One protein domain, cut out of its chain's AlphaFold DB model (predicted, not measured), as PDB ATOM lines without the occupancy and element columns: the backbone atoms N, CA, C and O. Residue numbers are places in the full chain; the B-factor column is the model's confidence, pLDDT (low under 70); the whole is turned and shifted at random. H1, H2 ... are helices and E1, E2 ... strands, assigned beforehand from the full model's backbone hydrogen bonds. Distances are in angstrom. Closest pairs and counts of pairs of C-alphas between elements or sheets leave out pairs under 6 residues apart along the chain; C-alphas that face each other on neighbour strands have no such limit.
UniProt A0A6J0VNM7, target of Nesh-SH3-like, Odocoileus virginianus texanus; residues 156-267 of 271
ATOM      1  N   ARG A 156     120.039  -5.557  39.613       92.81
ATOM      2  CA  ARG A 156     119.996  -5.786  41.052       92.81
ATOM      3  C   ARG A 156     118.772  -5.106  41.652       92.81
ATOM      4  O   ARG A 156     118.273  -4.107  41.132       92.81
ATOM      5  N   TYR A 157     118.285  -5.678  42.739       91.44
ATOM      6  CA  TYR A 157     117.089  -5.257  43.445       91.44
ATOM      7  C   TYR A 157     117.422  -4.901  44.885       91.44
ATOM      8  O   TYR A 157     118.096  -5.668  45.575       91.44
ATOM      9  N   ILE A 158     116.909  -3.751  45.313       90.69
ATOM     10  CA  ILE A 158     116.914  -3.274  46.691       90.69
ATOM     11  C   ILE A 158     115.481  -3.372  47.209       90.69
ATOM     12  O   ILE A 158     114.550  -2.834  46.599       90.69
ATOM     13  N   GLN A 159     115.301  -4.036  48.344       86.31
ATOM     14  CA  GLN A 159     114.010  -4.075  49.017       86.31
ATOM     15  C   GLN A 159     113.760  -2.766  49.768       86.31
ATOM     16  O   GLN A 159     114.627  -2.240  50.471       86.31
ATOM     17  N   LYS A 160     112.543  -2.251  49.632       83.69
ATOM     18  CA  LYS A 160     112.064  -1.085  50.366       83.69
ATOM     19  C   LYS A 160     111.228  -1.548  51.569       83.69
ATOM     20  O   LYS A 160     110.421  -2.456  51.390       83.69
ATOM     21  N   PRO A 161     111.329  -0.894  52.740       81.69
ATOM     22  CA  PRO A 161     110.415  -1.135  53.855       81.69
ATOM     23  C   PRO A 161     108.946  -0.932  53.448       81.69
ATOM     24  O   PRO A 161     108.611   0.052  52.775       81.69
ATOM     25  N   ASP A 162     108.058  -1.830  53.881       76.19
ATOM     26  CA  ASP A 162     106.660  -1.898  53.415       76.19
ATOM     27  C   ASP A 162     105.837  -0.621  53.693       76.19
ATOM     28  O   ASP A 162     104.869  -0.352  52.986       76.19
ATOM     29  N   ASN A 163     106.277   0.239  54.623       78.56
ATOM     30  CA  ASN A 163     105.550   1.445  55.049       78.56
ATOM     31  C   ASN A 163     106.280   2.784  54.818       78.56
ATOM     32  O   ASN A 163     105.752   3.833  55.184       78.56
ATOM     33  N   SER A 164     107.475   2.797  54.223       81.50
ATOM     34  CA  SER A 164     108.171   4.058  53.912       81.50
ATOM     35  C   SER A 164     107.759   4.609  52.536       81.50
ATOM     36  O   SER A 164     107.190   3.878  51.728       81.50
ATOM     37  N   PRO A 165     107.998   5.883  52.203       85.00
ATOM     38  CA  PRO A 165     107.995   6.332  50.812       85.00
ATOM     39  C   PRO A 165     109.259   5.855  50.072       85.00
ATOM     40  O   PRO A 165     110.264   5.498  50.683       85.00
ATOM     41  N   CYS A 166     109.218   5.835  48.738       84.00
ATOM     42  CA  CYS A 166     110.412   5.598  47.922       84.00
ATOM     43  C   CYS A 166     111.409   6.743  48.119       84.00
ATOM     44  O   CYS A 166     111.070   7.896  47.857       84.00
ATOM     45  N   SER A 167     112.629   6.422  48.543       86.75
ATOM     46  CA  SER A 167     113.649   7.412  48.878       86.75
ATOM     47  C   SER A 167     114.960   7.087  48.173       86.75
ATOM     48  O   SER A 167     115.534   6.007  48.341       86.75
ATOM     49  N   ILE A 168     115.423   8.035  47.357       88.75
ATOM     50  CA  ILE A 168     116.701   7.929  46.649       88.75
ATOM     51  C   ILE A 168     117.842   7.903  47.660       88.75
ATOM     52  O   ILE A 168     118.724   7.055  47.569       88.75
ATOM     53  N   THR A 169     117.792   8.787  48.659       89.12
ATOM     54  CA  THR A 169     118.827   8.899  49.687       89.12
ATOM     55  C   THR A 169     118.970   7.608  50.483       89.12
ATOM     56  O   THR A 169     120.093   7.177  50.715       89.12
ATOM     57  N   ASP A 170     117.870   6.944  50.839       88.19
ATOM     58  CA  ASP A 170     117.937   5.677  51.584       88.19
ATOM     59  C   ASP A 170     118.461   4.516  50.739       88.19
ATOM     60  O   ASP A 170     119.101   3.608  51.259       88.19
ATOM     61  N   SER A 171     118.233   4.566  49.429       88.94
ATOM     62  CA  SER A 171     118.760   3.564  48.499       88.94
ATOM     63  C   SER A 171     120.256   3.769  48.262       88.94
ATOM     64  O   SER A 171     121.020   2.812  48.270       88.94
ATOM     65  N   VAL A 172     120.682   5.026  48.111       90.06
ATOM     66  CA  VAL A 172     122.083   5.421  47.905       90.06
ATOM     67  C   VAL A 172     122.956   5.142  49.133       90.06
ATOM     68  O   VAL A 172     124.131   4.829  48.981       90.06
ATOM     69  N   LYS A 173     122.403   5.195  50.351       88.44
ATOM     70  CA  LYS A 173     123.148   4.872  51.583       88.44
ATOM     71  C   LYS A 173     123.723   3.449  51.611       88.44
ATOM     72  O   LYS A 173     124.686   3.237  52.333       88.44
ATOM     73  N   ARG A 174     123.155   2.514  50.840       86.25
ATOM     74  CA  ARG A 174     123.622   1.117  50.737       86.25
ATOM     75  C   ARG A 174     124.848   0.951  49.841       86.25
ATOM     76  O   ARG A 174     125.425  -0.126  49.770       86.25
ATOM     77  N   PHE A 175     125.223   1.999  49.110       88.94
ATOM     78  CA  PHE A 175     126.389   1.967  48.243       88.94
ATOM     79  C   PHE A 175     127.626   2.437  49.007       88.94
ATOM     80  O   PHE A 175     127.543   3.387  49.796       88.94
ATOM     81  N   PRO A 176     128.788   1.811  48.758       86.00
ATOM     82  CA  PRO A 176     130.035   2.256  49.348       86.00
ATOM     83  C   PRO A 176     130.329   3.690  48.903       86.00
ATOM     84  O   PRO A 176     130.226   4.042  47.726       86.00
ATOM     85  N   LYS A 177     130.694   4.540  49.863       81.12
ATOM     86  CA  LYS A 177     131.187   5.880  49.556       81.12
ATOM     87  C   LYS A 177     132.664   5.770  49.221       81.12
ATOM     88  O   LYS A 177     133.449   5.357  50.067       81.12
ATOM     89  N   GLU A 178     133.025   6.174  48.011       77.50
ATOM     90  CA  GLU A 178     134.426   6.363  47.651       77.50
ATOM     91  C   GLU A 178     134.983   7.527  48.479       77.50
ATOM     92  O   GLU A 178     134.500   8.662  48.392       77.50
ATOM     93  N   GLU A 179     135.990   7.248  49.304       65.62
ATOM     94  CA  GLU A 179     136.805   8.302  49.890       65.62
ATOM     95  C   GLU A 179     137.673   8.873  48.773       65.62
ATOM     96  O   GLU A 179     138.422   8.141  48.125       65.62
ATOM     97  N   ALA A 180     137.536  10.177  48.513       59.38
ATOM     98  CA  ALA A 180     138.288  10.879  47.483       59.38
ATOM     99  C   ALA A 180     139.781  10.847  47.830       59.38
ATOM    100  O   ALA A 180     140.328  11.770  48.429       59.38
ATOM    101  N   THR A 181     140.443   9.756  47.465       58.00
ATOM    102  CA  THR A 181     141.891   9.690  47.468       58.00
ATOM    103  C   THR A 181     142.324  10.637  46.361       58.00
ATOM    104  O   THR A 181     142.114  10.342  45.183       58.00
ATOM    105  N   GLU A 182     142.865  11.799  46.736       57.19
ATOM    106  CA  GLU A 182     143.528  12.743  45.832       57.19
ATOM    107  C   GLU A 182     144.765  12.060  45.231       57.19
ATOM    108  O   GLU A 182     145.909  12.266  45.627       57.19
ATOM    109  N   GLY A 183     144.527  11.150  44.293       58.84
ATOM    110  CA  GLY A 183     145.561  10.577  43.461       58.84
ATOM    111  C   GLY A 183     145.960  11.623  42.435       58.84
ATOM    112  O   GLY A 183     145.114  12.097  41.677       58.84
ATOM    113  N   ASN A 184     147.249  11.959  42.387       62.22
ATOM    114  CA  ASN A 184     147.824  12.769  41.317       62.22
ATOM    115  C   ASN A 184     147.722  11.995  40.001       62.22
ATOM    116  O   ASN A 184     148.624  11.255  39.597       62.22
ATOM    117  N   ALA A 185     146.582  12.145  39.340       65.38
ATOM    118  CA  ALA A 185     146.380  11.740  37.971       65.38
ATOM    119  C   ALA A 185     147.544  12.278  37.130       65.38
ATOM    120  O   ALA A 185     147.749  13.483  37.054       65.38
ATOM    121  N   THR A 186     148.334  11.382  36.534       69.38
ATOM    122  CA  THR A 186     149.500  11.747  35.699       69.38
ATOM    123  C   THR A 186     149.323  11.310  34.232       69.38
ATOM    124  O   THR A 186     150.021  11.790  33.343       69.38
ATOM    125  N   SER A 187     148.343  10.447  33.944       75.50
ATOM    126  CA  SER A 187     147.947  10.016  32.593       75.50
ATOM    127  C   SER A 187     146.424   9.900  32.444       75.50
ATOM    128  O   SER A 187     145.758   9.700  33.456       75.50
ATOM    129  N   PRO A 188     145.839   9.979  31.230       82.38
ATOM    130  CA  PRO A 188     144.410   9.722  31.005       82.38
ATOM    131  C   PRO A 188     143.997   8.293  31.394       82.38
ATOM    132  O   PRO A 188     144.843   7.398  31.272       82.38
ATOM    133  N   PRO A 189     142.719   8.056  31.754       83.56
ATOM    134  CA  PRO A 189     142.235   6.727  32.095       83.56
ATOM    135  C   PRO A 189     142.456   5.730  30.964       83.56
ATOM    136  O   PRO A 189     142.151   6.034  29.807       83.56
ATOM    137  N   GLN A 190     142.997   4.558  31.285       83.25
ATOM    138  CA  GLN A 190     143.306   3.527  30.280       83.25
ATOM    139  C   GLN A 190     142.342   2.346  30.324       83.25
ATOM    140  O   GLN A 190     142.156   1.672  29.309       83.25
ATOM    141  N   ASN A 191     141.730   2.090  31.478       84.12
ATOM    142  CA  ASN A 191     140.917   0.905  31.679       84.12
ATOM    143  C   ASN A 191     139.428   1.276  31.695       84.12
ATOM    144  O   ASN A 191     139.036   2.285  32.281       84.12
ATOM    145  N   PRO A 192     138.560   0.484  31.044       81.88
ATOM    146  CA  PRO A 192     137.125   0.651  31.209       81.88
ATOM    147  C   PRO A 192     136.700   0.248  32.634       81.88
ATOM    148  O   PRO A 192     137.394  -0.545  33.278       81.88
ATOM    149  N   PRO A 193     135.540   0.725  33.116       83.81
ATOM    150  CA  PRO A 193     134.961   0.235  34.362       83.81
ATOM    151  C   PRO A 193     134.675  -1.254  34.299       83.81
ATOM    152  O   PRO A 193     134.356  -1.810  33.242       83.81
ATOM    153  N   THR A 194     134.670  -1.864  35.474       87.19
ATOM    154  CA  THR A 194     134.195  -3.231  35.662       87.19
ATOM    155  C   THR A 194     132.842  -3.241  36.368       87.19
ATOM    156  O   THR A 194     132.421  -2.245  36.943       87.19
ATOM    157  N   ASN A 195     132.133  -4.370  36.283       90.62
ATOM    158  CA  ASN A 195     130.913  -4.640  37.053       90.62
ATOM    159  C   ASN A 195     129.813  -3.573  36.959       90.62
ATOM    160  O   ASN A 195     129.171  -3.249  37.948       90.62
ATOM    161  N   LEU A 196     129.540  -3.068  35.753       91.69
ATOM    162  CA  LEU A 196     128.406  -2.173  35.552       91.69
ATOM    163  C   LEU A 196     127.088  -2.901  35.860       91.69
ATOM    164  O   LEU A 196     126.736  -3.876  35.183       91.69
ATOM    165  N   THR A 197     126.352  -2.413  36.854       93.00
ATOM    166  CA  THR A 197     125.035  -2.916  37.238       93.00
ATOM    167  C   THR A 197     123.982  -1.810  37.251       93.00
ATOM    168  O   THR A 197     124.262  -0.621  37.393       93.00
ATOM    169  N   VAL A 198     122.736  -2.219  37.027       93.50
ATOM    170  CA  VAL A 198     121.541  -1.390  37.135       93.50
ATOM    171  C   VAL A 198     120.787  -1.860  38.363       93.50
ATOM    172  O   VAL A 198     120.221  -2.955  38.386       93.50
ATOM    173  N   VAL A 199     120.765  -1.017  39.378       93.31
ATOM    174  CA  VAL A 199     120.094  -1.284  40.635       93.31
ATOM    175  C   VAL A 199     118.741  -0.587  40.657       93.31
ATOM    176  O   VAL A 199     118.604   0.592  40.325       93.31
ATOM    177  N   THR A 200     117.717  -1.341  41.034       91.94
ATOM    178  CA  THR A 200     116.328  -0.888  41.066       91.94
ATOM    179  C   THR A 200     115.731  -1.132  42.440       91.94
ATOM    180  O   THR A 200     116.042  -2.122  43.102       91.94
ATOM    181  N   VAL A 201     114.865  -0.227  42.877       90.00
ATOM    182  CA  VAL A 201     114.174  -0.365  44.159       90.00
ATOM    183  C   VAL A 201     112.821  -1.010  43.917       90.00
ATOM    184  O   VAL A 201     112.029  -0.562  43.079       90.00
ATOM    185  N   GLU A 202     112.542  -2.083  44.646       88.50
ATOM    186  CA  GLU A 202     111.289  -2.807  44.498       88.50
ATOM    187  C   GLU A 202     110.085  -1.908  44.809       88.50
ATOM    188  O   GLU A 202     109.963  -1.342  45.892       88.50
ATOM    189  N   GLY A 203     109.172  -1.787  43.838       81.00
ATOM    190  CA  GLY A 203     107.972  -0.955  43.968       81.00
ATOM    191  C   GLY A 203     108.176   0.532  43.656       81.00
ATOM    192  O   GLY A 203     107.211   1.285  43.746       81.00
ATOM    193  N   CYS A 204     109.376   0.949  43.238       85.31
ATOM    194  CA  CYS A 204     109.703   2.345  42.944       85.31
ATOM    195  C   CYS A 204     110.277   2.494  41.520       85.31
ATOM    196  O   CYS A 204     111.489   2.422  41.339       85.31
ATOM    197  N   PRO A 205     109.440   2.718  40.488       83.38
ATOM    198  CA  PRO A 205     109.911   2.857  39.106       83.38
ATOM    199  C   PRO A 205     110.471   4.253  38.770       83.38
ATOM    200  O   PRO A 205     110.863   4.493  37.632       83.38
ATOM    201  N   SER A 206     110.472   5.191  39.721       83.19
ATOM    202  CA  SER A 206     110.792   6.606  39.473       83.19
ATOM    203  C   SER A 206     112.267   6.876  39.163       83.19
ATOM    204  O   SER A 206     112.587   7.882  38.528       83.19
ATOM    205  N   PHE A 207     113.166   6.006  39.627       90.12
ATOM    206  CA  PHE A 207     114.607   6.144  39.448       90.12
ATOM    207  C   PHE A 207     115.284   4.775  39.381       90.12
ATOM    208  O   PHE A 207     114.742   3.768  39.841       90.12
ATOM    209  N   VAL A 208     116.492   4.760  38.831       92.00
ATOM    210  CA  VAL A 208     117.425   3.628  38.904       92.00
ATOM    211  C   VAL A 208     118.778   4.137  39.381       92.00
ATOM    212  O   VAL A 208     119.069   5.328  39.258       92.00
ATOM    213  N   ILE A 209     119.606   3.252  39.916       94.00
ATOM    214  CA  ILE A 209     120.975   3.571  40.319       94.00
ATOM    215  C   ILE A 209     121.907   2.762  39.426       94.00
ATOM    216  O   ILE A 209     121.753   1.551  39.297       94.00
ATOM    217  N   LEU A 210     122.826   3.441  38.752       94.19
ATOM    218  CA  LEU A 210     123.930   2.801  38.051       94.19
ATOM    219  C   LEU A 210     125.072   2.636  39.038       94.19
ATOM    220  O   LEU A 210     125.402   3.592  39.731       94.19
ATOM    221  N   ASP A 211     125.665   1.457  39.056       93.81
ATOM    222  CA  ASP A 211     126.764   1.098  39.944       93.81
ATOM    223  C   ASP A 211     127.874   0.447  39.121       93.81
ATOM    224  O   ASP A 211     127.586  -0.281  38.164       93.81
ATOM    225  N   TRP A 212     129.124   0.792  39.405       92.75
ATOM    226  CA  TRP A 212     130.287   0.314  38.664       92.75
ATOM    227  C   TRP A 212     131.534   0.333  39.534       92.75
ATOM    228  O   TRP A 212     131.732   1.220  40.351       92.75
ATOM    229  N   ASP A 213     132.461  -0.576  39.270       90.06
ATOM    230  CA  ASP A 213     133.726  -0.598  39.991       90.06
ATOM    231  C   ASP A 213     134.779   0.256  39.284       90.06
ATOM    232  O   ASP A 213     134.935   0.220  38.051       90.06
ATOM    233  N   LYS A 214     135.544   1.000  40.089       85.81
ATOM    234  CA  LYS A 214     136.743   1.697  39.626       85.81
ATOM    235  C   LYS A 214     137.807   0.663  39.228       85.81
ATOM    236  O   LYS A 214     138.128  -0.216  40.031       85.81
ATOM    237  N   PRO A 215     138.392   0.756  38.023       83.50
ATOM    238  CA  PRO A 215     139.465  -0.147  37.625       83.50
ATOM    239  C   PRO A 215     140.714   0.028  38.507       83.50
ATOM    240  O   PRO A 215     141.097   1.141  38.873       83.50
ATOM    241  N   LEU A 216     141.371  -1.090  38.831       77.31
ATOM    242  CA  LEU A 216     142.583  -1.105  39.653       77.31
ATOM    243  C   LEU A 216     143.736  -0.389  38.926       77.31
ATOM    244  O   LEU A 216     143.999  -0.670  37.757       77.31
ATOM    245  N   ASN A 217     144.457   0.485  39.639       71.94
ATOM    246  CA  ASN A 217     145.578   1.286  39.121       71.94
ATOM    247  C   ASN A 217     145.211   2.267  37.996       71.94
ATOM    248  O   ASN A 217     146.063   2.599  37.172       71.94
ATOM    249  N   ASP A 218     143.962   2.724  37.943       76.62
ATOM    250  CA  ASP A 218     143.564   3.758  36.994       76.62
ATOM    251  C   ASP A 218     143.591   5.156  37.619       76.62
ATOM    252  O   ASP A 218     143.396   5.341  38.822       76.62
ATOM    253  N   THR A 219     143.804   6.158  36.775       80.69
ATOM    254  CA  THR A 219     143.883   7.575  37.155       80.69
ATOM    255  C   THR A 219     142.518   8.259  37.176       80.69
ATOM    256  O   THR A 219     142.437   9.479  37.255       80.69
ATOM    257  N   VAL A 220     141.427   7.493  37.104       85.31
ATOM    258  CA  VAL A 220     140.071   8.048  37.111       85.31
ATOM    259  C   VAL A 220     139.793   8.736  38.441       85.31
ATOM    260  O   VAL A 220     139.844   8.109  39.503       85.31
ATOM    261  N   THR A 221     139.467  10.020  38.368       84.50
ATOM    262  CA  THR A 221     139.092  10.852  39.518       84.50
ATOM    263  C   THR A 221     137.618  11.244  39.487       84.50
ATOM    264  O   THR A 221     137.057  11.596  40.518       84.50
ATOM    265  N   GLU A 222     136.989  11.206  38.311       88.25
ATOM    266  CA  GLU A 222     135.635  11.708  38.094       88.25
ATOM    267  C   GLU A 222     134.912  10.904  37.005       88.25
ATOM    268  O   GLU A 222     135.531  10.358  36.087       88.25
ATOM    269  N   TYR A 223     133.587  10.845  37.093       90.94
ATOM    270  CA  TYR A 223     132.724  10.112  36.178       90.94
ATOM    271  C   TYR A 223     131.611  11.018  35.646       90.94
ATOM    272  O   TYR A 223     130.919  11.686  36.412       90.94
ATOM    273  N   GLU A 224     131.383  10.994  34.334       92.94
ATOM    274  CA  GLU A 224     130.213  11.608  33.698       92.94
ATOM    275  C   GLU A 224     129.201  10.531  33.309       92.94
ATOM    276  O   GLU A 224     129.462   9.700  32.435       92.94
ATOM    277  N   VAL A 225     128.001  10.600  33.872       93.19
ATOM    278  CA  VAL A 225     126.856   9.789  33.469       93.19
ATOM    279  C   VAL A 225     125.998  10.571  32.488       93.19
ATOM    280  O   VAL A 225     125.435  11.624  32.782       93.19
ATOM    281  N   ILE A 226     125.894  10.032  31.282       90.81
ATOM    282  CA  ILE A 226     125.207  10.639  30.154       90.81
ATOM    283  C   ILE A 226     123.940   9.848  29.861       90.81
ATOM    284  O   ILE A 226     124.008   8.742  29.323       90.81
ATOM    285  N   SER A 227     122.783  10.442  30.141       88.12
ATOM    286  CA  SER A 227     121.479   9.854  29.824       88.12
ATOM    287  C   SER A 227     120.957  10.382  28.492       88.12
ATOM    288  O   SER A 227     120.941  11.593  28.246       88.12
ATOM    289  N   ARG A 228     120.538   9.472  27.609       85.50
ATOM    290  CA  ARG A 228     119.951   9.781  26.300       85.50
ATOM    291  C   ARG A 228     118.632   9.042  26.128       85.50
ATOM    292  O   ARG A 228     118.593   7.814  26.196       85.50
ATOM    293  N   GLU A 229     117.567   9.781  25.847       79.06
ATOM    294  CA  GLU A 229     116.262   9.206  25.514       79.06
ATOM    295  C   GLU A 229     116.229   8.777  24.036       79.06
ATOM    296  O   GLU A 229     116.634   9.524  23.141       79.06
ATOM    297  N   ASN A 230     115.744   7.560  23.778       66.69
ATOM    298  CA  ASN A 230     115.361   7.062  22.459       66.69
ATOM    299  C   ASN A 230     116.408   7.223  21.337       66.69
ATOM    300  O   ASN A 230     116.093   7.747  20.272       66.69
ATOM    301  N   GLY A 231     117.661   6.806  21.568       55.44
ATOM    302  CA  GLY A 231     118.688   6.690  20.516       55.44
ATOM    303  C   GLY A 231     118.961   7.967  19.703       55.44
ATOM    304  O   GLY A 231     119.627   7.908  18.669       55.44
ATOM    305  N   SER A 232     118.446   9.120  20.136       54.44
ATOM    306  CA  SER A 232     118.549  10.361  19.387       54.44
ATOM    307  C   SER A 232     119.973  10.883  19.511       54.44
ATOM    308  O   SER A 232     120.366  11.464  20.522       54.44
ATOM    309  N   PHE A 233     120.754  10.706  18.446       55.41
ATOM    310  CA  PHE A 233     122.058  11.353  18.274       55.41
ATOM    311  C   PHE A 233     121.938  12.878  18.132       55.41
ATOM    312  O   PHE A 233     122.932  13.592  18.248       55.41
ATOM    313  N   SER A 234     120.722  13.396  17.912       59.25
ATOM    314  CA  SER A 234     120.439  14.820  18.044       59.25
ATOM    315  C   SER A 234     120.504  15.153  19.531       59.25
ATOM    316  O   SER A 234     119.550  14.896  20.264       59.25
ATOM    317  N   GLY A 235     121.645  15.672  19.990       59.94
ATOM    318  CA  GLY A 235     121.973  15.954  21.396       59.94
ATOM    319  C   GLY A 235     121.081  16.975  22.117       59.94
ATOM    320  O   GLY A 235     121.512  17.559  23.099       59.94
ATOM    321  N   LYS A 236     119.855  17.204  21.639       68.00
ATOM    322  CA  LYS A 236     118.854  18.089  22.238       68.00
ATOM    323  C   LYS A 236     118.269  17.517  23.536       68.00
ATOM    324  O   LYS A 236     117.905  18.294  24.405       68.00
ATOM    325  N   ASN A 237     118.238  16.185  23.685       72.25
ATOM    326  CA  ASN A 237     117.685  15.483  24.852       72.25
ATOM    327  C   ASN A 237     118.757  14.597  25.519       72.25
ATOM    328  O   ASN A 237     118.623  13.373  25.579       72.25
ATOM    329  N   LYS A 238     119.865  15.214  25.945       80.62
ATOM    330  CA  LYS A 238     120.943  14.558  26.694       80.62
ATOM    331  C   LYS A 238     121.044  15.200  28.078       80.62
ATOM    332  O   LYS A 238     121.192  16.414  28.155       80.62
ATOM    333  N   SER A 239     121.015  14.390  29.131       85.69
ATOM    334  CA  SER A 239     121.385  14.820  30.485       85.69
ATOM    335  C   SER A 239     122.816  14.378  30.789       85.69
ATOM    336  O   SER A 239     123.224  13.305  30.335       85.69
ATOM    337  N   ILE A 240     123.580  15.209  31.499       90.25
ATOM    338  CA  ILE A 240     124.928  14.897  31.992       90.25
ATOM    339  C   ILE A 240     124.921  15.129  33.493       90.25
ATOM    340  O   ILE A 240     124.551  16.214  33.938       90.25
ATOM    341  N   GLN A 241     125.345  14.123  34.239       91.62
ATOM    342  CA  GLN A 241     125.598  14.218  35.665       91.62
ATOM    343  C   GLN A 241     127.045  13.838  35.916       91.62
ATOM    344  O   GLN A 241     127.510  12.825  35.399       91.62
ATOM    345  N   THR A 242     127.739  14.645  36.700       91.44
ATOM    346  CA  THR A 242     129.129  14.393  37.055       91.44
ATOM    347  C   THR A 242     129.203  13.974  38.519       91.44
ATOM    348  O   THR A 242     128.529  14.569  39.360       91.44
ATOM    349  N   THR A 243     129.959  12.920  38.815       90.31
ATOM    350  CA  THR A 243     130.111  12.353  40.159       90.31
ATOM    351  C   THR A 243     131.543  11.875  40.371       90.31
ATOM    352  O   THR A 243     132.197  11.423  39.435       90.31
ATOM    353  N   ASN A 244     132.032  11.953  41.602       89.62
ATOM    354  CA  ASN A 244     133.288  11.335  42.032       89.62
ATOM    355  C   ASN A 244     133.067   9.971  42.714       89.62
ATOM    356  O   ASN A 244     134.018   9.361  43.187       89.62
ATOM    357  N   GLN A 245     131.820   9.501  42.780       90.38
ATOM    358  CA  GLN A 245     131.457   8.204  43.347       90.38
ATOM    359  C   GLN A 245     131.381   7.130  42.257       90.38
ATOM    360  O   GLN A 245     131.187   7.428  41.080       90.38
ATOM    361  N   THR A 246     131.480   5.869  42.663       91.00
ATOM    362  CA  THR A 246     131.347   4.665  41.822       91.00
ATOM    363  C   THR A 246     129.897   4.296  41.490       91.00
ATOM    364  O   THR A 246     129.616   3.247  40.924       91.00
ATOM    365  N   PHE A 247     128.954   5.183  41.801       93.56
ATOM    366  CA  PHE A 247     127.551   5.029  41.461       93.56
ATOM    367  C   PHE A 247     126.925   6.382  41.101       93.56
ATOM    368  O   PHE A 247     127.428   7.454  41.450       93.56
ATOM    369  N   SER A 248     125.788   6.344  40.407       94.00
ATOM    370  CA  SER A 248     124.979   7.529  40.109       94.00
ATOM    371  C   SER A 248     123.508   7.180  39.992       94.00
ATOM    372  O   SER A 248     123.127   6.183  39.376       94.00
ATOM    373  N   THR A 249     122.661   8.054  40.517       93.25
ATOM    374  CA  THR A 249     121.212   7.972  40.340       93.25
ATOM    375  C   THR A 249     120.826   8.486  38.957       93.25
ATOM    376  O   THR A 249     121.417   9.427  38.439       93.25
ATOM    377  N   VAL A 250     119.830   7.862  38.333       90.94
ATOM    378  CA  VAL A 250     119.207   8.353  37.102       90.94
ATOM    379  C   VAL A 250     117.714   8.481  37.358       90.94
ATOM    380  O   VAL A 250     117.011   7.494  37.572       90.94
ATOM    381  N   GLU A 251     117.244   9.721  37.338       89.19
ATOM    382  CA  GLU A 251     115.875  10.098  37.681       89.19
ATOM    383  C   GLU A 251     115.069  10.509  36.445       89.19
ATOM    384  O   GLU A 251     115.602  10.641  35.339       89.19
ATOM    385  N   ASN A 252     113.771  10.759  36.650       82.12
ATOM    386  CA  ASN A 252     112.850  11.270  35.630       82.12
ATOM    387  C   ASN A 252     112.777  10.378  34.381       82.12
ATOM    388  O   ASN A 252     112.562  10.846  33.259       82.12
ATOM    389  N   LEU A 253     112.958   9.073  34.583       79.50
ATOM    390  CA  LEU A 253     112.802   8.088  33.530       79.50
ATOM    391  C   LEU A 253     111.322   7.951  33.184       79.50
ATOM    392  O   LEU A 253     110.465   7.790  34.052       79.50
ATOM    393  N   LYS A 254     111.017   8.003  31.889       81.69
ATOM    394  CA  LYS A 254     109.662   7.742  31.414       81.69
ATOM    395  C   LYS A 254     109.413   6.233  31.391       81.69
ATOM    396  O   LYS A 254     110.264   5.500  30.868       81.69
ATOM    397  N   PRO A 255     108.256   5.763  31.885       77.69
ATOM    398  CA  PRO A 255     107.913   4.350  31.819       77.69
ATOM    399  C   PRO A 255     107.833   3.886  30.362       77.69
ATOM    400  O   PRO A 255     107.506   4.667  29.469       77.69
ATOM    401  N   ASP A 256     108.146   2.611  30.130       76.62
ATOM    402  CA  ASP A 256     108.075   1.953  28.818       76.62
ATOM    403  C   ASP A 256     108.898   2.643  27.698       76.62
ATOM    404  O   ASP A 256     108.648   2.444  26.507       76.62
ATOM    405  N   THR A 257     109.927   3.424  28.059       78.88
ATOM    406  CA  THR A 257     110.858   4.047  27.105       78.88
ATOM    407  C   THR A 257     112.234   3.392  27.122       78.88
ATOM    408  O   THR A 257     112.706   2.886  28.139       78.88
ATOM    409  N   ARG A 258     112.913   3.407  25.968       81.69
ATOM    410  CA  ARG A 258     114.309   2.969  25.860       81.69
ATOM    411  C   ARG A 258     115.230   4.163  26.048       81.69
ATOM    412  O   ARG A 258     115.151   5.144  25.306       81.69
ATOM    413  N   THR A 259     116.132   4.048  27.006       82.38
ATOM    414  CA  THR A 259     117.166   5.040  27.290       82.38
ATOM    415  C   THR A 259     118.541   4.398  27.140       82.38
ATOM    416  O   THR A 259     118.684   3.179  27.214       82.38
ATOM    417  N   CYS A 260     119.540   5.213  26.819       85.88
ATOM    418  CA  CYS A 260     120.932   4.800  26.737       85.88
ATOM    419  C   CYS A 260     121.746   5.643  27.710       85.88
ATOM    420  O   CYS A 260     121.797   6.870  27.588       85.88
ATOM    421  N   GLN A 261     122.388   4.957  28.641       89.38
ATOM    422  CA  GLN A 261     123.265   5.508  29.651       89.38
ATOM    423  C   GLN A 261     124.696   5.239  29.201       89.38
ATOM    424  O   GLN A 261     125.054   4.109  28.868       89.38
ATOM    425  N   VAL A 262     125.502   6.291  29.129       90.25
ATOM    426  CA  VAL A 262     126.934   6.184  28.853       90.25
ATOM    427  C   VAL A 262     127.676   6.771  30.022       90.25
ATOM    428  O   VAL A 262     127.427   7.916  30.380       90.25
ATOM    429  N   ILE A 263     128.600   6.002  30.571       90.56
ATOM    430  CA  ILE A 263     129.484   6.457  31.634       90.56
ATOM    431  C   ILE A 263     130.830   6.775  30.990       90.56
ATOM    432  O   ILE A 263     131.377   5.947  30.256       90.56
ATOM    433  N   ARG A 264     131.332   7.992  31.196       90.12
ATOM    434  CA  ARG A 264     132.683   8.391  30.795       90.12
ATOM    435  C   ARG A 264     133.548   8.562  32.025       90.12
ATOM    436  O   ARG A 264     133.104   9.108  33.024       90.12
ATOM    437  N   PHE A 265     134.787   8.127  31.890       88.00
ATOM    438  CA  PHE A 265     135.782   8.084  32.945       88.00
ATOM    439  C   PHE A 265     136.755   9.217  32.678       88.00
ATOM    440  O   PHE A 265     137.287   9.335  31.569       88.00
ATOM    441  N   MET A 266     136.914  10.091  33.659       87.44
ATOM    442  CA  MET A 266     137.666  11.328  33.538       87.44
ATOM    443  C   MET A 266     138.749  11.393  34.605       87.44
ATOM    444  O   MET A 266     138.626  10.865  35.706       87.44
ATOM    445  N   SER A 267     139.839  12.045  34.232       85.06
ATOM    446  CA  SER A 267     141.005  12.261  35.070       85.06
ATOM    447  C   SER A 267     141.340  13.738  34.982       85.06
ATOM    448  O   SER A 267     141.527  14.256  33.876       85.06
TER     449      SER A 267
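Overview. This is residues 156 to 267 of the 271 residues of the protein "target of Nesh-SH3-like" of Odocoileus virginianus texanus (UniProt A0A6J0VNM7). Two small twisted sheets, E1 E2 E3 E6 and E5 E4 E7, are face to face as a sandwich with their strands crossed at 46 degrees, and the short helix H1 covers part of the four-stranded sheet on its face away from the other sheet. After H1 a wide loop with no named element, residues 173 to 193, swings round to E2. The 112 printed residues hold seven named strands and one named helix, in the order E1 H1 E2 E3 E4 E5 E6 E7; the sheet in the order E1 E2 E3 E6 is mixed, and that in the order E5 E4 E7 is antiparallel. The class is mostly strand, with under half of the residues in named elements. The whole is compact, with a radius of gyration of the C-alphas of 15.3 A, and flat, spanning 48 by 36 by 18 A.

Arrangement. E1, residues 156 to 158, is the parallel neighbour of E2, residues 194 to 201, with N 156 and O 198 2.9 A apart. Between them comes H1, residues 168 to 172, in a strand-helix-strand unit, two parallel neighbour strands with a helix between, whose crossover is right-handed. E2 forms a hairpin with E3, residues 204 to 213; N 199 and O 209 are 2.8 A apart. E6, residues 247 to 251, is antiparallel to E3, with N 210 and O 248 at 2.8 A. H1 is on this twisted sheet at a height of 8.3 A, only just over E3, on which 3 of its C-alphas fall; their closest C-alphas, of Ile 168 and Phe 207, are 7.7 A apart. The O i to N i+4 pair of H1 is within hydrogen-bond range. E4, residues 222 to 229, and E5, residues 238 to 243, form a hairpin, with N 225 and O 241 2.7 A apart. E7, residues 259 to 266, is antiparallel to E4 on its other side, with N 226 and O 262 at 2.8 A. The parts of the two sheets that face each other are 10.0 A centre to centre; the closest C-alphas of E4 and E6, those of Val 225 and Ser 248, are 7.3 A apart.

Along the chain. E1 begins at C-alpha 156 (119.996, -5.786, 41.052). E2 is 21.9 A long and E3 24.4 A; E3 bends by 66 degrees at residue 207. E4 measures 23.2 A, E5 16.4 A and E6 13.3 A. E7, 22.3 A, ends at C-alpha 266 (137.666, 11.328, 33.538).

Size, cuts and confidence. The two C-alphas farthest apart, of Asn 163 and Thr 186, are 49.1 A apart. The printed part has no cut, and the link from H1 to E2 is long. Its mean pLDDT is 83.0; residues 179 to 186 and 230 to 236 are under 70.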